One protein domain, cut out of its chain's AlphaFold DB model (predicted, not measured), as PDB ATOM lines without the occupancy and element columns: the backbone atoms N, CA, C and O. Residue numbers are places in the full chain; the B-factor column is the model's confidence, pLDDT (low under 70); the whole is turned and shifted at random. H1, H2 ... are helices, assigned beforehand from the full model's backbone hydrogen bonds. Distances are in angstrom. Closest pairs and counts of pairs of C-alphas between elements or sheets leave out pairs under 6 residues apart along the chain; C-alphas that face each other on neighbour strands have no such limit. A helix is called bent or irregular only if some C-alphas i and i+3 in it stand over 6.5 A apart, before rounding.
ATOM      1  N   LEU A  26     155.077 227.602 206.278       71.44
ATOM      2  CA  LEU A  26     153.865 227.508 205.470       71.44
ATOM      3  C   LEU A  26     153.686 228.760 204.607       71.44
ATOM      4  O   LEU A  26     153.470 228.618 203.406       71.44
ATOM      5  N   GLU A  27     153.851 229.955 205.178       72.62
ATOM      6  CA  GLU A  27     153.794 231.232 204.454       72.62
ATOM      7  C   GLU A  27     154.805 231.284 203.299       72.62
ATOM      8  O   GLU A  27     154.409 231.507 202.156       72.62
ATOM      9  N   GLU A  28     156.080 230.964 203.546       76.12
ATOM     10  CA  GLU A  28     157.113 230.941 202.498       76.12
ATOM     11  C   GLU A  28     156.776 229.962 201.356       76.12
ATOM     12  O   GLU A  28     157.061 230.231 200.185       76.12
ATOM     13  N   ASN A  29     156.143 228.826 201.669       82.00
ATOM     14  CA  ASN A  29     155.704 227.862 200.659       82.00
ATOM     15  C   ASN A  29     154.527 228.383 199.820       82.00
ATOM     16  O   ASN A  29     154.485 228.111 198.616       82.00
ATOM     17  N   PHE A  30     153.593 229.126 200.423       87.81
ATOM     18  CA  PHE A  30     152.497 229.770 199.693       87.81
ATOM     19  C   PHE A  30     153.017 230.864 198.757       87.81
ATOM     20  O   PHE A  30     152.663 230.865 197.578       87.81
ATOM     21  N   GLU A  31     153.935 231.714 199.225       91.50
ATOM     22  CA  GLU A  31     154.545 232.752 198.387       91.50
ATOM     23  C   GLU A  31     155.232 232.149 197.152       91.50
ATOM     24  O   GLU A  31     155.032 232.601 196.023       91.50
ATOM     25  N   ILE A  32     156.024 231.087 197.347       90.44
ATOM     26  CA  ILE A  32     156.714 230.393 196.251       90.44
ATOM     27  C   ILE A  32     155.709 229.749 195.290       90.44
ATOM     28  O   ILE A  32     155.917 229.784 194.072       90.44
ATOM     29  N   TYR A  33     154.628 229.166 195.813       92.31
ATOM     30  CA  TYR A  33     153.573 228.587 194.990       92.31
ATOM     31  C   TYR A  33     152.953 229.637 194.064       92.31
ATOM     32  O   TYR A  33     152.916 229.412 192.855       92.31
ATOM     33  N   ASP A  34     152.557 230.798 194.586       93.81
ATOM     34  CA  ASP A  34     151.939 231.861 193.784       93.81
ATOM     35  C   ASP A  34     152.882 232.384 192.697       93.81
ATOM     36  O   ASP A  34     152.476 232.593 191.549       93.81
ATOM     37  N   ILE A  35     154.165 232.539 193.038       94.81
ATOM     38  CA  ILE A  35     155.216 232.953 192.102       94.81
ATOM     39  C   ILE A  35     155.332 231.969 190.934       94.81
ATOM     40  O   ILE A  35     155.368 232.382 189.768       94.81
ATOM     41  N   ILE A  36     155.419 230.670 191.234       94.12
ATOM     42  CA  ILE A  36     155.549 229.614 190.224       94.12
ATOM     43  C   ILE A  36     154.267 229.505 189.400       94.12
ATOM     44  O   ILE A  36     154.326 229.388 188.171       94.12
ATOM     45  N   GLU A  37     153.115 229.545 190.061       95.88
ATOM     46  CA  GLU A  37     151.817 229.377 189.427       95.88
ATOM     47  C   GLU A  37     151.564 230.514 188.437       95.88
ATOM     48  O   GLU A  37     151.360 230.240 187.247       95.88
ATOM     49  N   LEU A  38     151.689 231.779 188.869       97.50
ATOM     50  CA  LEU A  38     151.482 232.939 188.001       97.50
ATOM     51  C   LEU A  38     152.485 232.970 186.843       97.50
ATOM     52  O   LEU A  38     152.087 233.176 185.690       97.50
ATOM     53  N   SER A  39     153.775 232.725 187.101       97.19
ATOM     54  CA  SER A  39     154.772 232.719 186.025       97.19
ATOM     55  C   SER A  39     154.472 231.627 184.993       97.19
ATOM     56  O   SER A  39     154.644 231.843 183.791       97.19
ATOM     57  N   SER A  40     153.910 230.484 185.402       96.81
ATOM     58  CA  SER A  40     153.538 229.399 184.487       96.81
ATOM     59  C   SER A  40     152.511 229.817 183.422       96.81
ATOM     60  O   SER A  40     152.457 229.186 182.351       96.81
ATOM     61  N   PHE A  41     151.701 230.852 183.690       97.62
ATOM     62  CA  PHE A  41     150.642 231.336 182.801       97.62
ATOM     63  C   PHE A  41     151.121 232.228 181.662       97.62
ATOM     64  O   PHE A  41     150.341 232.441 180.734       97.62
ATOM     65  N   ILE A  42     152.360 232.726 181.680       98.19
ATOM     66  CA  ILE A  42     152.892 233.580 180.603       98.19
ATOM     67  C   ILE A  42     152.662 232.911 179.236       98.19
ATOM     68  O   ILE A  42     152.957 231.726 179.037       98.19
ATOM     69  N   GLY A  43     152.088 233.669 178.302       96.56
ATOM     70  CA  GLY A  43     151.695 233.229 176.962       96.56
ATOM     71  C   GLY A  43     150.342 232.514 176.859       96.56
ATOM     72  O   GLY A  43     149.867 232.284 175.742       96.56
ATOM     73  N   LYS A  44     149.686 232.158 177.971       96.19
ATOM     74  CA  LYS A  44     148.388 231.455 177.965       96.19
ATOM     75  C   LYS A  44     147.216 232.435 177.825       96.19
ATOM     76  O   LYS A  44     147.295 233.586 178.237       96.19
ATOM     77  N   ILE A  45     146.096 231.968 177.258       94.56
ATOM     78  CA  ILE A  45     144.882 232.790 177.037       94.56
ATOM     79  C   ILE A  45     144.344 233.375 178.347       94.56
ATOM     80  O   ILE A  45     143.886 234.510 178.383       94.56
ATOM     81  N   ASN A  46     144.425 232.606 179.426       94.19
ATOM     82  CA  ASN A  46     143.940 232.987 180.742       94.19
ATOM     83  C   ASN A  46     145.003 233.683 181.607       94.19
ATOM     84  O   ASN A  46     144.853 233.698 182.822       94.19
ATOM     85  N   PHE A  47     146.052 234.266 181.018       96.50
ATOM     86  CA  PHE A  47     147.033 235.016 181.800       96.50
ATOM     87  C   PHE A  47     146.405 236.210 182.528       96.50
ATOM     88  O   PHE A  47     146.573 236.323 183.732       96.50
ATOM     89  N   GLU A  48     145.645 237.069 181.837       96.44
ATOM     90  CA  GLU A  48     145.038 238.274 182.436       96.44
ATOM     91  C   GLU A  48     144.225 237.986 183.718       96.44
ATOM     92  O   GLU A  48     144.474 238.648 184.726       96.44
ATOM     93  N   PRO A  49     143.281 237.020 183.747       96.31
ATOM     94  CA  PRO A  49     142.556 236.716 184.977       96.31
ATOM     95  C   PRO A  49     143.459 236.137 186.072       96.31
ATOM     96  O   PRO A  49     143.288 236.501 187.228       96.31
ATOM     97  N   MET A  50     144.444 235.297 185.733       96.88
ATOM     98  CA  MET A  50     145.375 234.765 186.736       96.88
ATOM     99  C   MET A  50     146.264 235.865 187.313       96.88
ATOM    100  O   MET A  50     146.412 235.962 188.524       96.88
ATOM    101  N   TYR A  51     146.770 236.760 186.471       97.81
ATOM    102  CA  TYR A  51     147.525 237.924 186.909       97.81
ATOM    103  C   TYR A  51     146.719 238.769 187.893       97.81
ATOM    104  O   TYR A  51     147.206 239.053 188.978       97.81
ATOM    105  N   LYS A  52     145.458 239.089 187.580       96.00
ATOM    106  CA  LYS A  52     144.590 239.852 188.492       96.00
ATOM    107  C   LYS A  52     144.307 239.137 189.816       96.00
ATOM    108  O   LYS A  52     144.084 239.825 190.803       96.00
ATOM    109  N   ASN A  53     144.317 237.804 189.831       95.31
ATOM    110  CA  ASN A  53     144.093 237.017 191.043       95.31
ATOM    111  C   ASN A  53     145.324 236.971 191.956       95.31
ATOM    112  O   ASN A  53     145.158 237.030 193.162       95.31
ATOM    113  N   PHE A  54     146.531 236.857 191.395       95.56
ATOM    114  CA  PHE A  54     147.754 236.627 192.178       95.56
ATOM    115  C   PHE A  54     148.582 237.895 192.426       95.56
ATOM    116  O   PHE A  54     149.340 237.965 193.390       95.56
ATOM    117  N   ILE A  55     148.489 238.910 191.558       96.38
ATOM    118  CA  ILE A  55     149.427 240.041 191.607       96.38
ATOM    119  C   ILE A  55     149.243 240.926 192.842       96.38
ATOM    120  O   ILE A  55     150.207 241.553 193.276       96.38
ATOM    121  N   SER A  56     148.030 241.004 193.406       94.25
ATOM    122  CA  SER A  56     147.802 241.747 194.649       94.25
ATOM    123  C   SER A  56     148.656 241.184 195.770       94.25
ATOM    124  O   SER A  56     149.345 241.948 196.437       94.25
ATOM    125  N   ASP A  57     148.665 239.861 195.898       95.06
ATOM    126  CA  ASP A  57     149.322 239.152 196.987       95.06
ATOM    127  C   ASP A  57     150.835 239.192 196.775       95.06
ATOM    128  O   ASP A  57     151.565 239.658 197.649       95.06
ATOM    129  N   ILE A  58     151.298 238.910 195.551       95.56
ATOM    130  CA  ILE A  58     152.719 239.012 195.180       95.56
ATOM    131  C   ILE A  58     153.293 240.402 195.485       95.56
ATOM    132  O   ILE A  58     154.421 240.515 195.961       95.56
ATOM    133  N   ARG A  59     152.526 241.475 195.261       96.25
ATOM    134  CA  ARG A  59     152.966 242.847 195.571       96.25
ATOM    135  C   ARG A  59     153.095 243.132 197.068       96.25
ATOM    136  O   ARG A  59     153.782 244.088 197.425       96.25
ATOM    137  N   THR A  60     152.458 242.338 197.929       95.31
ATOM    138  CA  THR A  60     152.617 242.432 199.391       95.31
ATOM    139  C   THR A  60     153.823 241.662 199.918       95.31
ATOM    140  O   THR A  60     154.270 241.940 201.030       95.31
ATOM    141  N   TYR A  61     154.381 240.743 199.124       95.56
ATOM    142  CA  TYR A  61     155.547 239.957 199.519       95.56
ATOM    143  C   TYR A  61     156.800 240.821 199.628       95.56
ATOM    144  O   TYR A  61     156.878 241.946 199.119       95.56
ATOM    145  N   SER A  62     157.820 240.271 200.285       96.00
ATOM    146  CA  SER A  62     159.112 240.942 200.409       96.00
ATOM    147  C   SER A  62     159.703 241.305 199.039       96.00
ATOM    148  O   SER A  62     159.449 240.651 198.024       96.00
ATOM    149  N   LEU A  63     160.538 242.347 199.007       95.94
ATOM    150  CA  LEU A  63     161.232 242.775 197.788       95.94
ATOM    151  C   LEU A  63     161.997 241.612 197.125       95.94
ATOM    152  O   LEU A  63     161.963 241.474 195.907       95.94
ATOM    153  N   GLU A  64     162.631 240.745 197.915       95.38
ATOM    154  CA  GLU A  64     163.357 239.580 197.398       95.38
ATOM    155  C   GLU A  64     162.424 238.568 196.717       95.38
ATOM    156  O   GLU A  64     162.731 238.082 195.630       95.38
ATOM    157  N   LYS A  65     161.228 238.328 197.265       96.12
ATOM    158  CA  LYS A  65     160.222 237.450 196.643       96.12
ATOM    159  C   LYS A  65     159.662 238.025 195.346       96.12
ATOM    160  O   LYS A  65     159.491 237.317 194.355       96.12
ATOM    161  N   GLN A  66     159.459 239.334 195.301       97.56
ATOM    162  CA  GLN A  66     159.055 240.025 194.077       97.56
ATOM    163  C   GLN A  66     160.159 239.997 192.998       97.56
ATOM    164  O   GLN A  66     159.869 239.876 191.799       97.56
ATOM    165  N   LYS A  67     161.440 240.026 193.394       96.50
ATOM    166  CA  LYS A  67     162.575 239.788 192.484       96.50
ATOM    167  C   LYS A  67     162.604 238.345 191.980       96.50
ATOM    168  O   LYS A  67     162.749 238.136 190.777       96.50
ATOM    169  N   GLU A  68     162.407 237.354 192.855       95.94
ATOM    170  CA  GLU A  68     162.280 235.939 192.468       95.94
ATOM    171  C   GLU A  68     161.171 235.743 191.423       95.94
ATOM    172  O   GLU A  68     161.390 235.089 190.397       95.94
ATOM    173  N   PHE A  69     160.011 236.377 191.625       97.50
ATOM    174  CA  PHE A  69     158.935 236.398 190.635       97.50
ATOM    175  C   PHE A  69     159.392 236.983 189.303       97.50
ATOM    176  O   PHE A  69     159.182 236.378 188.248       97.50
ATOM    177  N   SER A  70     160.077 238.121 189.346       97.69
ATOM    178  CA  SER A  70     160.571 238.784 188.144       97.69
ATOM    179  C   SER A  70     161.536 237.906 187.343       97.69
ATOM    180  O   SER A  70     161.391 237.763 186.126       97.69
ATOM    181  N   TYR A  71     162.467 237.224 188.014       95.88
ATOM    182  CA  TYR A  71     163.371 236.272 187.364       95.88
ATOM    183  C   TYR A  71     162.634 235.045 186.810       95.88
ATOM    184  O   TYR A  71     162.911 234.619 185.686       95.88
ATOM    185  N   SER A  72     161.653 234.514 187.545       97.25
ATOM    186  CA  SER A  72     160.795 233.408 187.096       97.25
ATOM    187  C   SER A  72     160.029 233.765 185.815       97.25
ATOM    188  O   SER A  72     159.970 232.979 184.862       97.25
ATOM    189  N   VAL A  73     159.509 234.993 185.738       98.12
ATOM    190  CA  VAL A  73     158.833 235.521 184.548       98.12
ATOM    191  C   VAL A  73     159.802 235.704 183.383       98.12
ATOM    192  O   VAL A  73     159.475 235.279 182.275       98.12
ATOM    193  N   LEU A  74     160.997 236.261 183.600       97.69
ATOM    194  CA  LEU A  74     162.012 236.412 182.546       97.69
ATOM    195  C   LEU A  74     162.392 235.063 181.916       97.69
ATOM    196  O   LEU A  74     162.404 234.928 180.689       97.69
ATOM    197  N   GLU A  75     162.610 234.034 182.738       97.25
ATOM    198  CA  GLU A  75     162.880 232.673 182.259       97.25
ATOM    199  C   GLU A  75     161.719 232.110 181.434       97.25
ATOM    200  O   GLU A  75     161.907 231.388 180.444       97.25
ATOM    201  N   ARG A  76     160.484 232.445 181.812       97.88
ATOM    202  CA  ARG A  76     159.312 232.019 181.060       97.88
ATOM    203  C   ARG A  76     159.147 232.781 179.749       97.88
ATOM    204  O   ARG A  76     158.822 232.149 178.743       97.88
ATOM    205  N   ILE A  77     159.424 234.083 179.731       98.19
ATOM    206  CA  ILE A  77     159.420 234.912 178.520       98.19
ATOM    207  C   ILE A  77     160.411 234.352 177.499       98.19
ATOM    208  O   ILE A  77     160.043 234.146 176.340       98.19
ATOM    209  N   LYS A  78     161.619 233.982 177.936       97.44
ATOM    210  CA  LYS A  78     162.608 233.306 177.089       97.44
ATOM    211  C   LYS A  78     162.064 232.020 176.477       97.44
ATOM    212  O   LYS A  78     162.175 231.817 175.272       97.44
ATOM    213  N   LYS A  79     161.411 231.169 177.272       97.50
ATOM    214  CA  LYS A  79     160.840 229.894 176.793       97.50
ATOM    215  C   LYS A  79     159.666 230.078 175.825       97.50
ATOM    216  O   LYS A  79     159.550 229.320 174.867       97.50
ATOM    217  N   VAL A  80     158.783 231.040 176.083       97.56
ATOM    218  CA  VAL A  80     157.527 231.228 175.334       97.56
ATOM    219  C   VAL A  80     157.735 232.082 174.086       97.56
ATOM    220  O   VAL A  80     157.299 231.709 172.996       97.56
ATOM    221  N   TYR A  81     158.414 233.215 174.236       97.38
ATOM    222  CA  TYR A  81     158.606 234.204 173.177       97.38
ATOM    223  C   TYR A  81     159.971 234.087 172.493       97.38
ATOM    224  O   TYR A  81     160.158 234.658 171.423       97.38
ATOM    225  N   GLY A  82     160.920 233.331 173.056       97.56
ATOM    226  CA  GLY A  82     162.291 233.297 172.537       97.56
ATOM    227  C   GLY A  82     162.993 234.646 172.687       97.56
ATOM    228  O   GLY A  82     163.772 235.014 171.816       97.56
ATOM    229  N   PHE A  83     162.653 235.413 173.725       97.88
ATOM    230  CA  PHE A  83     163.219 236.734 173.985       97.88
ATOM    231  C   PHE A  83     164.115 236.713 175.220       97.88
ATOM    232  O   PHE A  83     163.744 236.159 176.253       97.88
ATOM    233  N   GLU A  84     165.263 237.367 175.120       97.12
ATOM    234  CA  GLU A  84     166.153 237.651 176.236       97.12
ATOM    235  C   GLU A  84     166.695 239.064 176.035       97.12
ATOM    236  O   GLU A  84     167.110 239.407 174.929       97.12
ATOM    237  N   PHE A  85     166.659 239.875 177.091       96.12
ATOM    238  CA  PHE A  85     167.259 241.205 177.056       96.12
ATOM    239  C   PHE A  85     168.775 241.087 176.879       96.12
ATOM    240  O   PHE A  85     169.402 240.229 177.508       96.12
ATOM    241  N   LEU A  86     169.368 241.978 176.084       94.50
ATOM    242  CA  LEU A  86     170.823 242.050 175.910       94.50
ATOM    243  C   LEU A  86     171.528 242.309 177.245       94.50
ATOM    244  O   LEU A  86     172.522 241.665 177.576       94.50
ATOM    245  N   GLU A  87     170.962 243.221 178.033       93.69
ATOM    246  CA  GLU A  87     171.333 243.460 179.421       93.69
ATOM    247  C   GLU A  87     170.169 243.058 180.316       93.69
ATOM    248  O   GLU A  87     169.068 243.603 180.195       93.69
ATOM    249  N   LYS A  88     170.413 242.116 181.232       90.50
ATOM    250  CA  LYS A  88     169.380 241.678 182.173       90.50
ATOM    251  C   LYS A  88     168.845 242.885 182.957       90.50
ATOM    252  O   LYS A  88     169.655 243.660 183.467       90.50
ATOM    253  N   PRO A  89     167.514 243.039 183.076       92.31
ATOM    254  CA  PRO A  89     166.931 244.090 183.894       92.31
ATOM    255  C   PRO A  89     167.489 244.032 185.315       92.31
ATOM    256  O   PRO A  89     167.453 242.976 185.950       92.31
ATOM    257  N   ASN A  90     168.013 245.160 185.792       91.25
ATOM    258  CA  ASN A  90     168.429 245.286 187.177       91.25
ATOM    259  C   ASN A  90     167.215 245.700 188.010       91.25
ATOM    260  O   ASN A  90     166.666 246.773 187.785       91.25
ATOM    261  N   ILE A  91     166.767 244.826 188.907       94.56
ATOM    262  CA  ILE A  91     165.581 245.046 189.736       94.56
ATOM    263  C   ILE A  91     166.071 245.160 191.169       94.56
ATOM    264  O   ILE A  91     166.339 244.145 191.810       94.56
ATOM    265  N   GLU A  92     166.232 246.388 191.654       95.00
ATOM    266  CA  GLU A  92     166.782 246.665 192.986       95.00
ATOM    267  C   GLU A  92     165.783 247.377 193.897       95.00
ATOM    268  O   GLU A  92     165.917 247.302 195.119       95.00
ATOM    269  N   SER A  93     164.764 248.013 193.320       96.75
ATOM    270  CA  SER A  93     163.795 248.857 194.018       96.75
ATOM    271  C   SER A  93     162.338 248.482 193.721       96.75
ATOM    272  O   SER A  93     162.037 247.662 192.850       96.75
ATOM    273  N   GLN A  94     161.413 249.102 194.458       96.38
ATOM    274  CA  GLN A  94     159.974 248.978 194.198       96.38
ATOM    275  C   GLN A  94     159.577 249.672 192.889       96.38
ATOM    276  O   GLN A  94     158.699 249.194 192.171       96.38
ATOM    277  N   GLU A  95     160.252 250.764 192.539       96.75
ATOM    278  CA  GLU A  95     160.081 251.444 191.261       96.75
ATOM    279  C   GLU A  95     160.458 250.530 190.085       96.75
ATOM    280  O   GLU A  95     159.714 250.461 189.102       96.75
ATOM    281  N   ASP A  96     161.549 249.765 190.200       97.38
ATOM    282  CA  ASP A  96     161.948 248.793 189.171       97.38
ATOM    283  C   ASP A  96     160.912 247.676 189.012       97.38
ATOM    284  O   ASP A  96     160.593 247.271 187.892       97.38
ATOM    285  N   LEU A  97     160.347 247.194 190.124       97.62
ATOM    286  CA  LEU A  97     159.278 246.196 190.110       97.62
ATOM    287  C   LEU A  97     158.012 246.725 189.440       97.62
ATOM    288  O   LEU A  97     157.394 246.013 188.652       97.62
ATOM    289  N   TYR A  98     157.644 247.980 189.697       97.00
ATOM    290  CA  TYR A  98     156.510 248.612 189.029       97.00
ATOM    291  C   TYR A  98     156.711 248.660 187.507       97.00
ATOM    292  O   TYR A  98     155.830 248.245 186.750       97.00
ATOM    293  N   ILE A  99     157.901 249.077 187.056       97.81
ATOM    294  CA  ILE A  99     158.285 249.058 185.637       97.81
ATOM    295  C   ILE A  99     158.217 247.627 185.085       97.81
ATOM    296  O   ILE A  99     157.721 247.406 183.977       97.81
ATOM    297  N   PHE A 100     158.687 246.639 185.844       98.31
ATOM    298  CA  PHE A 100     158.633 245.242 185.436       98.31
ATOM    299  C   PHE A 100     157.193 244.741 185.272       98.31
ATOM    300  O   PHE A 100     156.866 244.155 184.242       98.31
ATOM    301  N   TYR A 101     156.304 245.027 186.221       98.25
ATOM    302  CA  TYR A 101     154.896 244.632 186.154       98.25
ATOM    303  C   TYR A 101     154.169 245.251 184.965       98.25
ATOM    304  O   TYR A 101     153.506 244.530 184.223       98.25
ATOM    305  N   GLU A 102     154.353 246.545 184.709       98.06
ATOM    306  CA  GLU A 102     153.811 247.192 183.510       98.06
ATOM    307  C   GLU A 102     154.296 246.519 182.213       98.06
ATOM    308  O   GLU A 102     153.529 246.377 181.257       98.06
ATOM    309  N   PHE A 103     155.554 246.066 182.172       98.50
ATOM    310  CA  PHE A 103     156.081 245.318 181.034       98.50
ATOM    311  C   PHE A 103     155.396 243.954 180.865       98.50
ATOM    312  O   PHE A 103     155.034 243.601 179.741       98.50
ATOM    313  N   ILE A 104     155.160 243.209 181.953       98.06
ATOM    314  CA  ILE A 104     154.396 241.950 181.905       98.06
ATOM    315  C   ILE A 104     152.988 242.206 181.369       98.06
ATOM    316  O   ILE A 104     152.522 241.496 180.475       98.06
ATOM    317  N   GLU A 105     152.312 243.221 181.908       98.12
ATOM    318  CA  GLU A 105     150.960 243.590 181.502       98.12
ATOM    319  C   GLU A 105     150.930 243.918 180.013       98.12
ATOM    320  O   GLU A 105     150.127 243.333 179.286       98.12
ATOM    321  N   PHE A 106     151.842 244.767 179.532       97.81
ATOM    322  CA  PHE A 106     151.994 245.065 178.109       97.81
ATOM    323  C   PHE A 106     152.203 243.799 177.279       97.81
ATOM    324  O   PHE A 106     151.487 243.570 176.302       97.81
ATOM    325  N   LEU A 107     153.154 242.950 177.662       97.69
ATOM    326  CA  LEU A 107     153.485 241.749 176.905       97.69
ATOM    327  C   LEU A 107     152.278 240.808 176.790       97.69
ATOM    328  O   LEU A 107     152.049 240.202 175.742       97.69
ATOM    329  N   GLU A 108     151.480 240.698 177.850       96.56
ATOM    330  CA  GLU A 108     150.472 239.654 177.950       96.56
ATOM    331  C   GLU A 108     149.054 240.090 177.567       96.56
ATOM    332  O   GLU A 108     148.342 239.267 176.980       96.56
ATOM    333  N   PHE A 109     148.623 241.320 177.879       95.38
ATOM    334  CA  PHE A 109     147.240 241.767 177.631       95.38
ATOM    335  C   PHE A 109     147.028 243.276 177.413       95.38
ATOM    336  O   PHE A 109     146.049 243.651 176.769       95.38
ATOM    337  N   ASN A 110     147.926 244.146 177.872       95.75
ATOM    338  CA  ASN A 110     147.836 245.603 177.757       95.75
ATOM    339  C   ASN A 110     148.591 246.149 176.525       95.75
ATOM    340  O   ASN A 110     149.343 247.117 176.603       95.75
ATOM    341  N   ASN A 111     148.423 245.497 175.370       94.81
ATOM    342  CA  ASN A 111     149.074 245.867 174.102       94.81
ATOM    343  C   ASN A 111     148.099 246.185 172.962       94.81
ATOM    344  O   ASN A 111     148.525 246.413 171.830       94.81
ATOM    345  N   ILE A 112     146.792 246.202 173.226       94.25
ATOM    346  CA  ILE A 112     145.763 246.320 172.181       94.25
ATOM    347  C   ILE A 112     145.883 247.643 171.423       94.25
ATOM    348  O   ILE A 112     145.839 247.638 170.193       94.25
ATOM    349  N   GLU A 113     146.058 248.758 172.134       92.38
ATOM    350  CA  GLU A 113     146.221 250.082 171.519       92.38
ATOM    351  C   GLU A 113     147.480 250.140 170.652       92.38
ATOM    352  O   GLU A 113     147.419 250.532 169.488       92.38
ATOM    353  N   PHE A 114     148.602 249.644 171.179       93.06
ATOM    354  CA  PHE A 114     149.866 249.563 170.452       93.06
ATOM    355  C   PHE A 114     149.742 248.754 169.155       93.06
ATOM    356  O   PHE A 114     150.141 249.219 168.087       93.06
ATOM    357  N   LEU A 115     149.155 247.559 169.232       92.81
ATOM    358  CA  LEU A 115     148.958 246.696 168.070       92.81
ATOM    359  C   LEU A 115     147.979 247.305 167.067       92.81
ATOM    360  O   LEU A 115     148.201 247.219 165.862       92.81
ATOM    361  N   THR A 116     146.919 247.952 167.552       91.44
ATOM    362  CA  THR A 116     145.960 248.664 166.702       91.44
ATOM    363  C   THR A 116     146.659 249.758 165.904       91.44
ATOM    364  O   THR A 116     146.471 249.833 164.693       91.44
ATOM    365  N   GLU A 117     147.510 250.561 166.539       89.62
ATOM    366  CA  GLU A 117     148.261 251.608 165.847       89.62
ATOM    367  C   GLU A 117     149.170 251.042 164.752       89.62
ATOM    368  O   GLU A 117     149.184 251.560 163.636       89.62
ATOM    369  N   ILE A 118     149.869 249.936 165.022       90.19
ATOM    370  CA  ILE A 118     150.676 249.261 163.999       90.19
ATOM    371  C   ILE A 118     149.790 248.817 162.830       90.19
ATOM    372  O   ILE A 118     150.098 249.086 161.669       90.19
ATOM    373  N   PHE A 119     148.661 248.170 163.118       89.44
ATOM    374  CA  PHE A 119     147.779 247.641 162.085       89.44
ATOM    375  C   PHE A 119     147.092 248.734 161.259       89.44
ATOM    376  O   PHE A 119     146.924 248.539 160.057       89.44
ATOM    377  N   ILE A 120     146.730 249.888 161.824       88.62
ATOM    378  CA  ILE A 120     146.141 251.005 161.053       88.62
ATOM    379  C   ILE A 120     147.087 251.470 159.946       88.62
ATOM    380  O   ILE A 120     146.641 251.782 158.843       88.62
ATOM    381  N   ASN A 121     148.391 251.464 160.212       86.81
ATOM    382  CA  ASN A 121     149.397 251.903 159.253       86.81
ATOM    383  C   ASN A 121     149.715 250.851 158.173       86.81
ATOM    384  O   ASN A 121     150.447 251.140 157.224       86.81
ATOM    385  N   ILE A 122     149.141 249.646 158.264       87.38
ATOM    386  CA  ILE A 122     149.306 248.590 157.264       87.38
ATOM    387  C   ILE A 122     148.108 248.567 156.311       87.38
ATOM    388  O   ILE A 122     146.948 248.427 156.706       87.38
ATOM    389  N   LYS A 123     148.390 248.624 155.005       85.12
ATOM    390  CA  LYS A 123     147.357 248.580 153.964       85.12
ATOM    391  C   LYS A 123     146.530 247.293 154.053       85.12
ATOM    392  O   LYS A 123     147.075 246.187 154.055       85.12
ATOM    393  N   ASN A 124     145.205 247.452 154.024       85.56
ATOM    394  CA  ASN A 124     144.220 246.367 154.103       85.56
ATOM    395  C   ASN A 124     144.358 245.497 155.371       85.56
ATOM    396  O   ASN A 124     143.984 244.323 155.350       85.56
ATOM    397  N   SER A 125     144.889 246.044 156.469       86.50
ATOM    398  CA  SER A 125     145.120 245.310 157.721       86.50
ATOM    399  C   SER A 125     143.880 244.605 158.265       86.50
ATOM    400  O   SER A 125     143.980 243.467 158.714       86.50
ATOM    401  N   TYR A 126     142.703 245.227 158.156       85.31
ATOM    402  CA  TYR A 126     141.431 244.634 158.580       85.31
ATOM    403  C   TYR A 126     141.139 243.294 157.886       85.31
ATOM    404  O   TYR A 126     140.784 242.315 158.542       85.31
ATOM    405  N   GLU A 127     141.340 243.215 156.569       86.06
ATOM    406  CA  GLU A 127     141.172 241.964 155.822       86.06
ATOM    407  C   GLU A 127     142.302 240.976 156.129       86.06
ATOM    408  O   GLU A 127     142.044 239.797 156.375       86.06
ATOM    409  N   LYS A 128     143.549 241.456 156.216       86.56
ATOM    410  CA  LYS A 128     144.715 240.616 156.540       86.56
ATOM    411  C   LYS A 128     144.633 239.982 157.936       86.56
ATOM    412  O   LYS A 128     145.094 238.862 158.125       86.56
ATOM    413  N   LEU A 129     143.991 240.631 158.907       85.38
ATOM    414  CA  LEU A 129     143.781 240.081 160.252       85.38
ATOM    415  C   LEU A 129     142.774 238.930 160.300       85.38
ATOM    416  O   LEU A 129     142.808 238.117 161.234       85.38
ATOM    417  N   LYS A 130     141.878 238.822 159.313       83.00
ATOM    418  CA  LYS A 130     140.963 237.675 159.226       83.00
ATOM    419  C   LYS A 130     141.756 236.396 158.972       83.00
ATOM    420  O   LYS A 130     141.540 235.410 159.677       83.00
ATOM    421  N   THR A 131     142.723 236.467 158.060       82.62
ATOM    422  CA  THR A 131     143.602 235.372 157.637       82.62
ATOM    423  C   THR A 131     145.062 235.763 157.867       82.62
ATOM    424  O   THR A 131     145.736 236.215 156.946       82.62
ATOM    425  N   ILE A 132     145.544 235.624 159.105       81.12
ATOM    426  CA  ILE A 132     146.929 235.962 159.474       81.12
ATOM    427  C   ILE A 132     147.889 235.110 158.630       81.12
ATOM    428  O   ILE A 132     147.942 233.892 158.799       81.12
ATOM    429  N   THR A 133     148.636 235.743 157.726       85.25
ATOM    430  CA  THR A 133     149.653 235.095 156.882       85.25
ATOM    431  C   THR A 133     151.056 235.492 157.322       85.25
ATOM    432  O   THR A 133     151.248 236.557 157.908       85.25
ATOM    433  N   ASP A 134     152.064 234.684 156.988       83.38
ATOM    434  CA  ASP A 134     153.459 235.028 157.301       83.38
ATOM    435  C   ASP A 134     153.907 236.324 156.602       83.38
ATOM    436  O   ASP A 134     154.629 237.119 157.195       83.38
ATOM    437  N   SER A 135     153.404 236.606 155.391       85.75
ATOM    438  CA  SER A 135     153.649 237.886 154.706       85.75
ATOM    439  C   SER A 135     153.112 239.078 155.497       85.75
ATOM    440  O   SER A 135     153.769 240.110 155.558       85.75
ATOM    441  N   PHE A 136     151.931 238.953 156.108       86.94
ATOM    442  CA  PHE A 136     151.375 240.025 156.929       86.94
ATOM    443  C   PHE A 136     152.187 240.226 158.214       86.94
ATOM    444  O   PHE A 136     152.423 241.361 158.615       86.94
ATOM    445  N   ILE A 137     152.675 239.141 158.823       83.44
ATOM    446  CA  ILE A 137     153.581 239.227 159.975       83.44
ATOM    447  C   ILE A 137     154.893 239.931 159.614       83.44
ATOM    448  O   ILE A 137     155.366 240.742 160.402       83.44
ATOM    449  N   LEU A 138     155.461 239.682 158.431       85.69
ATOM    450  CA  LEU A 138     156.667 240.388 157.982       85.69
ATOM    451  C   LEU A 138     156.443 241.901 157.867       85.69
ATOM    452  O   LEU A 138     157.268 242.662 158.364       85.69
ATOM    453  N   GLU A 139     155.310 242.331 157.305       88.62
ATOM    454  CA  GLU A 139     154.951 243.758 157.252       88.62
ATOM    455  C   GLU A 139     154.868 244.376 158.656       88.62
ATOM    456  O   GLU A 139     155.294 245.510 158.856       88.62
ATOM    457  N   ILE A 140     154.354 243.630 159.639       87.44
ATOM    458  CA  ILE A 140     154.298 244.065 161.040       87.44
ATOM    459  C   ILE A 140     155.707 244.190 161.624       87.44
ATOM    460  O   ILE A 140     156.006 245.202 162.251       87.44
ATOM    461  N   CYS A 141     156.584 243.209 161.399       85.00
ATOM    462  CA  CYS A 141     157.972 243.274 161.859       85.00
ATOM    463  C   CYS A 141     158.697 244.512 161.311       85.00
ATOM    464  O   CYS A 141     159.369 245.203 162.065       85.00
ATOM    465  N   ASP A 142     158.492 244.854 160.037       85.38
ATOM    466  CA  ASP A 142     159.109 246.040 159.431       85.38
ATOM    467  C   ASP A 142     158.564 247.366 160.012       85.38
ATOM    468  O   ASP A 142     159.177 248.425 159.852       85.38
ATOM    469  N   PHE A 143     157.399 247.340 160.675       86.06
ATOM    470  CA  PHE A 143     156.898 248.467 161.464       86.06
ATOM    471  C   PHE A 143     157.561 248.555 162.838       86.06
ATOM    472  O   PHE A 143     157.830 249.668 163.279       86.06
ATOM    473  N   PHE A 144     157.849 247.427 163.495       86.00
ATOM    474  CA  PHE A 144     158.563 247.416 164.779       86.00
ATOM    475  C   PHE A 144     159.945 248.063 164.660       86.00
ATOM    476  O   PHE A 144     160.297 248.866 165.519       86.00
ATOM    477  N   ASP A 145     160.654 247.820 163.553       79.88
ATOM    478  CA  ASP A 145     161.970 248.415 163.267       79.88
ATOM    479  C   ASP A 145     161.952 249.960 163.222       79.88
ATOM    480  O   ASP A 145     163.000 250.599 163.265       79.88
ATOM    481  N   LYS A 146     160.768 250.582 163.120       84.94
ATOM    482  CA  LYS A 146     160.587 252.044 163.047       84.94
ATOM    483  C   LYS A 146     160.122 252.663 164.366       84.94
ATOM    484  O   LYS A 146     159.932 253.877 164.428       84.94
ATOM    485  N   ILE A 147     159.854 251.854 165.391       86.12
ATOM    486  CA  ILE A 147     159.302 252.321 166.664       86.12
ATOM    487  C   ILE A 147     160.456 252.634 167.610       86.12
ATOM    488  O   ILE A 147     161.119 251.739 168.125       86.12
ATOM    489  N   GLU A 148     160.658 253.918 167.892       81.69
ATOM    490  CA  GLU A 148     161.696 254.374 168.814       81.69
ATOM    491  C   GLU A 148     161.084 255.040 170.049       81.69
ATOM    492  O   GLU A 148     160.285 255.967 169.927       81.69
ATOM    493  N   ASN A 149     161.480 254.576 171.243       80.06
ATOM    494  CA  ASN A 149     161.259 255.236 172.542       80.06
ATOM    495  C   ASN A 149     159.832 255.757 172.784       80.06
ATOM    496  O   ASN A 149     159.622 256.817 173.374       80.06
ATOM    497  N   LYS A 150     158.840 254.998 172.322       87.75
ATOM    498  CA  LYS A 150     157.430 255.386 172.375       87.75
ATOM    499  C   LYS A 150     156.849 255.318 173.787       87.75
ATOM    500  O   LYS A 150     155.927 256.062 174.117       87.75
ATOM    501  N   PHE A 151     157.355 254.406 174.610       92.00
ATOM    502  CA  PHE A 151     156.809 254.131 175.932       92.00
ATOM    503  C   PHE A 151     157.630 254.823 177.014       92.00
ATOM    504  O   PHE A 151     158.844 254.959 176.901       92.00
ATOM    505  N   LYS A 152     156.982 255.230 178.109       93.56
ATOM    506  CA  LYS A 152     157.711 255.672 179.311       93.56
ATOM    507  C   LYS A 152     158.458 254.510 179.968       93.56
ATOM    508  O   LYS A 152     159.527 254.701 180.535       93.56
ATOM    509  N   ASN A 153     157.887 253.315 179.873       96.50
ATOM    510  CA  ASN A 153     158.460 252.098 180.414       96.50
ATOM    511  C   ASN A 153     159.655 251.633 179.566       96.50
ATOM    512  O   ASN A 153     159.506 251.275 178.394       96.50
ATOM    513  N   ILE A 154     160.840 251.621 180.173       95.62
ATOM    514  CA  ILE A 154     162.092 251.289 179.485       95.62
ATOM    515  C   ILE A 154     162.144 249.831 179.014       95.62
ATOM    516  O   ILE A 154     162.703 249.557 177.955       95.62
ATOM    517  N   LEU A 155     161.534 248.896 179.749       97.44
ATOM    518  CA  LEU A 155     161.552 247.475 179.400       97.44
ATOM    519  C   LEU A 155     160.681 247.181 178.181       97.44
ATOM    520  O   LEU A 155     161.067 246.370 177.344       97.44
ATOM    521  N   ILE A 156     159.558 247.891 178.028       97.38
ATOM    522  CA  ILE A 156     158.736 247.816 176.812       97.38
ATOM    523  C   ILE A 156     159.534 248.309 175.598       97.38
ATOM    524  O   ILE A 156     159.552 247.639 174.566       97.38
ATOM    525  N   ASN A 157     160.224 249.449 175.716       95.31
ATOM    526  CA  ASN A 157     161.052 249.966 174.620       95.31
ATOM    527  C   ASN A 157     162.176 248.991 174.255       95.31
ATOM    528  O   ASN A 157     162.333 248.674 173.077       95.31
ATOM    529  N   LYS A 158     162.901 248.469 175.255       95.62
ATOM    530  CA  LYS A 158     163.945 247.458 175.046       95.62
ATOM    531  C   LYS A 158     163.388 246.207 174.376       95.62
ATOM    532  O   LYS A 158     163.965 245.737 173.408       95.62
ATOM    533  N   PHE A 159     162.236 245.704 174.816       96.19
ATOM    534  CA  PHE A 159     161.586 244.568 174.163       96.19
ATOM    535  C   PHE A 159     161.312 244.841 172.683       96.19
ATOM    536  O   PHE A 159     161.621 243.997 171.849       96.19
ATOM    537  N   ILE A 160     160.774 246.010 172.333       94.31
ATOM    538  CA  ILE A 160     160.482 246.367 170.938       94.31
ATOM    539  C   ILE A 160     161.767 246.471 170.105       94.31
ATOM    540  O   ILE A 160     161.794 245.964 168.988       94.31
ATOM    541  N   GLN A 161     162.820 247.087 170.648       92.75
ATOM    542  CA  GLN A 161     164.076 247.368 169.942       92.75
ATOM    543  C   GLN A 161     165.005 246.153 169.826       92.75
ATOM    544  O   GLN A 161     165.698 245.992 168.826       92.75
ATOM    545  N   GLU A 162     165.043 245.303 170.851       94.00
ATOM    546  CA  GLU A 162     165.948 244.153 170.931       94.00
ATOM    547  C   GLU A 162     165.307 242.868 170.375       94.00
ATOM    548  O   GLU A 162     165.987 241.857 170.191       94.00
ATOM    549  N   SER A 163     163.995 242.871 170.106       94.38
ATOM    550  CA  SER A 163     163.298 241.684 169.612       94.38
ATOM    551  C   SER A 163     163.715 241.307 168.195       94.38
ATOM    552  O   SER A 163     163.631 242.088 167.251       94.38
ATOM    553  N   SER A 164     164.042 240.028 168.012       93.19
ATOM    554  CA  SER A 164     164.191 239.452 166.677       93.19
ATOM    555  C   SER A 164     162.848 239.382 165.935       93.19
ATOM    556  O   SER A 164     161.776 239.335 166.548       93.19
ATOM    557  N   LYS A 165     162.884 239.238 164.603       90.81
ATOM    558  CA  LYS A 165     161.665 238.986 163.809       90.81
ATOM    559  C   LYS A 165     160.911 237.729 164.267       90.81
ATOM    560  O   LYS A 165     159.685 237.694 164.191       90.81
ATOM    561  N   GLU A 166     161.610 236.703 164.760       92.38
ATOM    562  CA  GLU A 166     160.973 235.498 165.309       92.38
ATOM    563  C   GLU A 166     160.238 235.797 166.623       92.38
ATOM    564  O   GLU A 166     159.107 235.346 166.822       92.38
ATOM    565  N   THR A 167     160.851 236.601 167.492       95.38
ATOM    566  CA  THR A 167     160.252 237.063 168.747       95.38
ATOM    567  C   THR A 167     158.989 237.878 168.485       95.38
ATOM    568  O   THR A 167     157.937 237.574 169.050       95.38
ATOM    569  N   ILE A 168     159.059 238.855 167.574       93.56
ATOM    570  CA  ILE A 168     157.906 239.679 167.181       93.56
ATOM    571  C   ILE A 168     156.801 238.787 166.611       93.56
ATOM    572  O   ILE A 168     155.648 238.894 167.021       93.56
ATOM    573  N   ASN A 169     157.136 237.836 165.734       91.81
ATOM    574  CA  ASN A 169     156.168 236.881 165.188       91.81
ATOM    575  C   ASN A 169     155.439 236.099 166.298       91.81
ATOM    576  O   ASN A 169     154.208 236.012 166.288       91.81
ATOM    577  N   LYS A 170     156.172 235.572 167.288       94.25
ATOM    578  CA  LYS A 170     155.581 234.872 168.443       94.25
ATOM    579  C   LYS A 170     154.689 235.799 169.265       94.25
ATOM    580  O   LYS A 170     153.553 235.424 169.561       94.25
ATOM    581  N   PHE A 171     155.166 237.003 169.577       95.81
ATOM    582  CA  PHE A 171     154.403 238.021 170.295       95.81
ATOM    583  C   PHE A 171     153.081 238.339 169.592       95.81
ATOM    584  O   PHE A 171     152.020 238.217 170.198       95.81
ATOM    585  N   ILE A 172     153.113 238.643 168.293       93.38
ATOM    586  CA  ILE A 172     151.914 238.954 167.509       93.38
ATOM    587  C   ILE A 172     150.951 237.767 167.468       93.38
ATOM    588  O   ILE A 172     149.755 237.942 167.703       93.38
ATOM    589  N   LYS A 173     151.438 236.548 167.207       91.44
ATOM    590  CA  LYS A 173     150.586 235.348 167.157       91.44
ATOM    591  C   LYS A 173     149.890 235.088 168.493       91.44
ATOM    592  O   LYS A 173     148.691 234.798 168.507       91.44
ATOM    593  N   ILE A 174     150.611 235.213 169.605       94.50
ATOM    594  CA  ILE A 174     150.052 235.035 170.949       94.50
ATOM    595  C   ILE A 174     149.057 236.155 171.269       94.50
ATOM    596  O   ILE A 174     147.933 235.866 171.685       94.50
ATOM    597  N   SER A 175     149.414 237.412 171.013       93.81
ATOM    598  CA  SER A 175     148.542 238.563 171.255       93.81
ATOM    599  C   SER A 175     147.258 238.497 170.435       93.81
ATOM    600  O   SER A 175     146.180 238.746 170.966       93.81
ATOM    601  N   LEU A 176     147.320 238.068 169.172       90.69
ATOM    602  CA  LEU A 176     146.124 237.841 168.360       90.69
ATOM    603  C   LEU A 176     145.303 236.664 168.897       90.69
ATOM    604  O   LEU A 176     144.087 236.773 169.007       90.69
ATOM    605  N   LYS A 177     145.925 235.562 169.324       90.56
ATOM    606  CA  LYS A 177     145.182 234.454 169.952       90.56
ATOM    607  C   LYS A 177     144.404 234.899 171.198       90.56
ATOM    608  O   LYS A 177     143.314 234.389 171.435       90.56
ATOM    609  N   LYS A 178     144.953 235.835 171.975       90.75
ATOM    610  CA  LYS A 178     144.340 236.368 173.201       90.75
ATOM    611  C   LYS A 178     143.305 237.461 172.934       90.75
ATOM    612  O   LYS A 178     142.240 237.466 173.535       90.75
ATOM    613  N   ASN A 179     143.629 238.387 172.035       89.31
ATOM    614  CA  ASN A 179     142.979 239.693 171.943       89.31
ATOM    615  C   ASN A 179     142.450 240.025 170.539       89.31
ATOM    616  O   ASN A 179     142.075 241.174 170.306       89.31
ATOM    617  N   LYS A 180     142.399 239.067 169.595       87.50
ATOM    618  CA  LYS A 180     141.993 239.323 168.195       87.50
ATOM    619  C   LYS A 180     140.689 240.101 168.090       87.50
ATOM    620  O   LYS A 180     140.643 241.058 167.332       87.50
ATOM    621  N   GLU A 181     139.656 239.731 168.840       89.12
ATOM    622  CA  GLU A 181     138.359 240.418 168.782       89.12
ATOM    623  C   GLU A 181     138.446 241.869 169.268       89.12
ATOM    624  O   GLU A 181     137.940 242.768 168.598       89.12
ATOM    625  N   LYS A 182     139.149 242.113 170.383       91.44
ATOM    626  CA  LYS A 182     139.362 243.462 170.930       91.44
ATOM    627  C   LYS A 182     140.145 244.338 169.944       91.44
ATOM    628  O   LYS A 182     139.737 245.459 169.657       91.44
ATOM    629  N   ILE A 183     141.221 243.798 169.371       90.25
ATOM    630  CA  ILE A 183     142.039 244.459 168.342       90.25
ATOM    631  C   ILE A 183     141.201 244.761 167.095       90.25
ATOM    632  O   ILE A 183     141.252 245.861 166.555       90.25
ATOM    633  N   PHE A 184     140.403 243.797 166.637       88.44
ATOM    634  CA  PHE A 184     139.569 243.939 165.447       88.44
ATOM    635  C   PHE A 184     138.495 245.019 165.623       88.44
ATOM    636  O   PHE A 184     138.273 245.825 164.719       88.44
ATOM    637  N   LEU A 185     137.859 245.063 166.796       89.88
ATOM    638  CA  LEU A 185     136.907 246.110 167.145       89.88
ATOM    639  C   LEU A 185     137.588 247.480 167.203       89.88
ATOM    640  O   LEU A 185     137.085 248.425 166.598       89.88
ATOM    641  N   SER A 186     138.743 247.569 167.868       90.44
ATOM    642  CA  SER A 186     139.529 248.801 167.972       90.44
ATOM    643  C   SER A 186     139.906 249.343 166.591       90.44
ATOM    644  O   SER A 186     139.675 250.510 166.297       90.44
ATOM    645  N   LEU A 187     140.371 248.474 165.689       87.69
ATOM    646  CA  LEU A 187     140.682 248.841 164.306       87.69
ATOM    647  C   LEU A 187     139.480 249.356 163.529       87.69
ATOM    648  O   LEU A 187     139.584 250.364 162.832       87.69
ATOM    649  N   LYS A 188     138.344 248.663 163.644       86.25
ATOM    650  CA  LYS A 188     137.110 249.076 162.976       86.25
ATOM    651  C   LYS A 188     136.681 250.464 163.446       86.25
ATOM    652  O   LYS A 188     136.261 251.265 162.621       86.25
ATOM    653  N   ILE A 189     136.795 250.745 164.744       86.00
ATOM    654  CA  ILE A 189     136.496 252.063 165.312       86.00
ATOM    655  C   ILE A 189     137.456 253.105 164.741       86.00
ATOM    656  O   ILE A 189     136.995 254.100 164.196       86.00
ATOM    657  N   SER A 190     138.768 252.877 164.790       83.38
ATOM    658  CA  SER A 190     139.748 253.854 164.303       83.38
ATOM    659  C   SER A 190     139.597 254.180 162.814       83.38
ATOM    660  O   SER A 190     139.792 255.324 162.426       83.38
ATOM    661  N   GLN A 191     139.193 253.212 161.987       76.94
ATOM    662  CA  GLN A 191     138.921 253.435 160.561       76.94
ATOM    663  C   GLN A 191     137.650 254.251 160.285       76.94
ATOM    664  O   GLN A 191     137.494 254.749 159.178       76.94
ATOM    665  N   LEU A 192     136.735 254.390 161.251       73.75
ATOM    666  CA  LEU A 192     135.555 255.253 161.111       73.75
ATOM    667  C   LEU A 192     135.870 256.736 161.369       73.75
ATOM    668  O   LEU A 192     135.037 257.586 161.059       73.75
ATOM    669  N   TYR A 193     137.035 257.038 161.949       60.75
ATOM    670  CA  TYR A 193     137.461 258.390 162.327       60.75
ATOM    671  C   TYR A 193     138.646 258.921 161.496       60.75
ATOM    672  O   TYR A 193     139.173 259.987 161.817       60.75
TER     673      TYR A 193
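AT A GLANCE: This is residues 26 to 193 of the 194 residues of an uncharacterized protein of candidate division CPR1 bacterium ADurb.Bin160 (UniProt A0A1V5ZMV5). The longest helix, H9, is bent, and its first arm H9a lies crosswise beyond one end of a bundle of four helices, H1 to H4, that run lengthwise. On the far side of H9a from the bundle, H5, H6, H7 and the second arm H9b form a looser cluster of crossing helices, while H8 packs on H4. The printed part has 168 residues with nine named helices, H1 to H9 in chain order, and no named strand; the class is all helix. It is compact, with a radius of gyration of the C-alphas of 16.8 A, yet elongated, spanning 55 by 30 by 28 A.

IN THESE COORDINATES: By its hydrogen bonds H9, residues 165 to 191, was assigned as one helix, but it is bent: C-alphas 178 and 181 are 8.5 A apart. H9a, residues 165 to 178, is 19.9 A long; H9b, residues 181 to 191, is 15.4 A long and ends at C-alpha 191 (138.921, 253.435, 160.561). H1, residues 26 to 40, begins at C-alpha 26 (153.865, 227.508, 205.470) and is 21.1 A long. H2, residues 47 to 60, is irregular, with C-alphas 53 and 56 7.0 A apart. H3, residues 63 to 81, is 26.2 A long, and H4, residues 94 to 108, is 21.0 A long. H5 is residues 112 to 120, H6 125 to 130, H7 134 to 144 and H8 154 to 162.

HOW THE PARTS SIT: H9a and H9b are about perpendicular, at 80 degrees. H9a touches H7, about perpendicular at 74 degrees, closest at the C-alphas of Cys 141 and Lys 165, 6.0 A. H9a only just touches H3, with 3 pairs of C-alphas within 8 A, the closest being Tyr 81 and Thr 167, 5.5 A. H3 touches H1, the same way at a shallow tilt of 26 degrees, closest at the C-alphas of Ser 39 and Val 73, 5.2 A. H3 touches H4 with residues 63 to 70 alone, closest at the C-alphas of Ser 70 and Phe 100, 7.3 A. H1 and H2 form a hairpin, closest at the C-alphas of Leu 38 and Tyr 51, 6.5 A. H4 touches H8, closest at the C-alphas of Phe 103 and Ile 156, 5.6 A. H9b touches H5, closest at the C-alphas of Ile 112 and Ile 183, 5.7 A, and H6, closest at those of Tyr 126 and Leu 187, 7.1 A. Every O i to N i+4 pair is within hydrogen-bond range in H1, H3, H4, H5, H7, H8, H9a and H9b; the counts are 8 of 10 in H2 and 1 of 2 in H6.

THE WHOLE: The two C-alphas farthest apart, Leu 26 and Lys 123, are 56.0 A apart. The printed part has no cut. The link from H3 to H4, residues 82 to 93, is long. Mean pLDDT of the printed part is 92.0, and residue 193 is under 70.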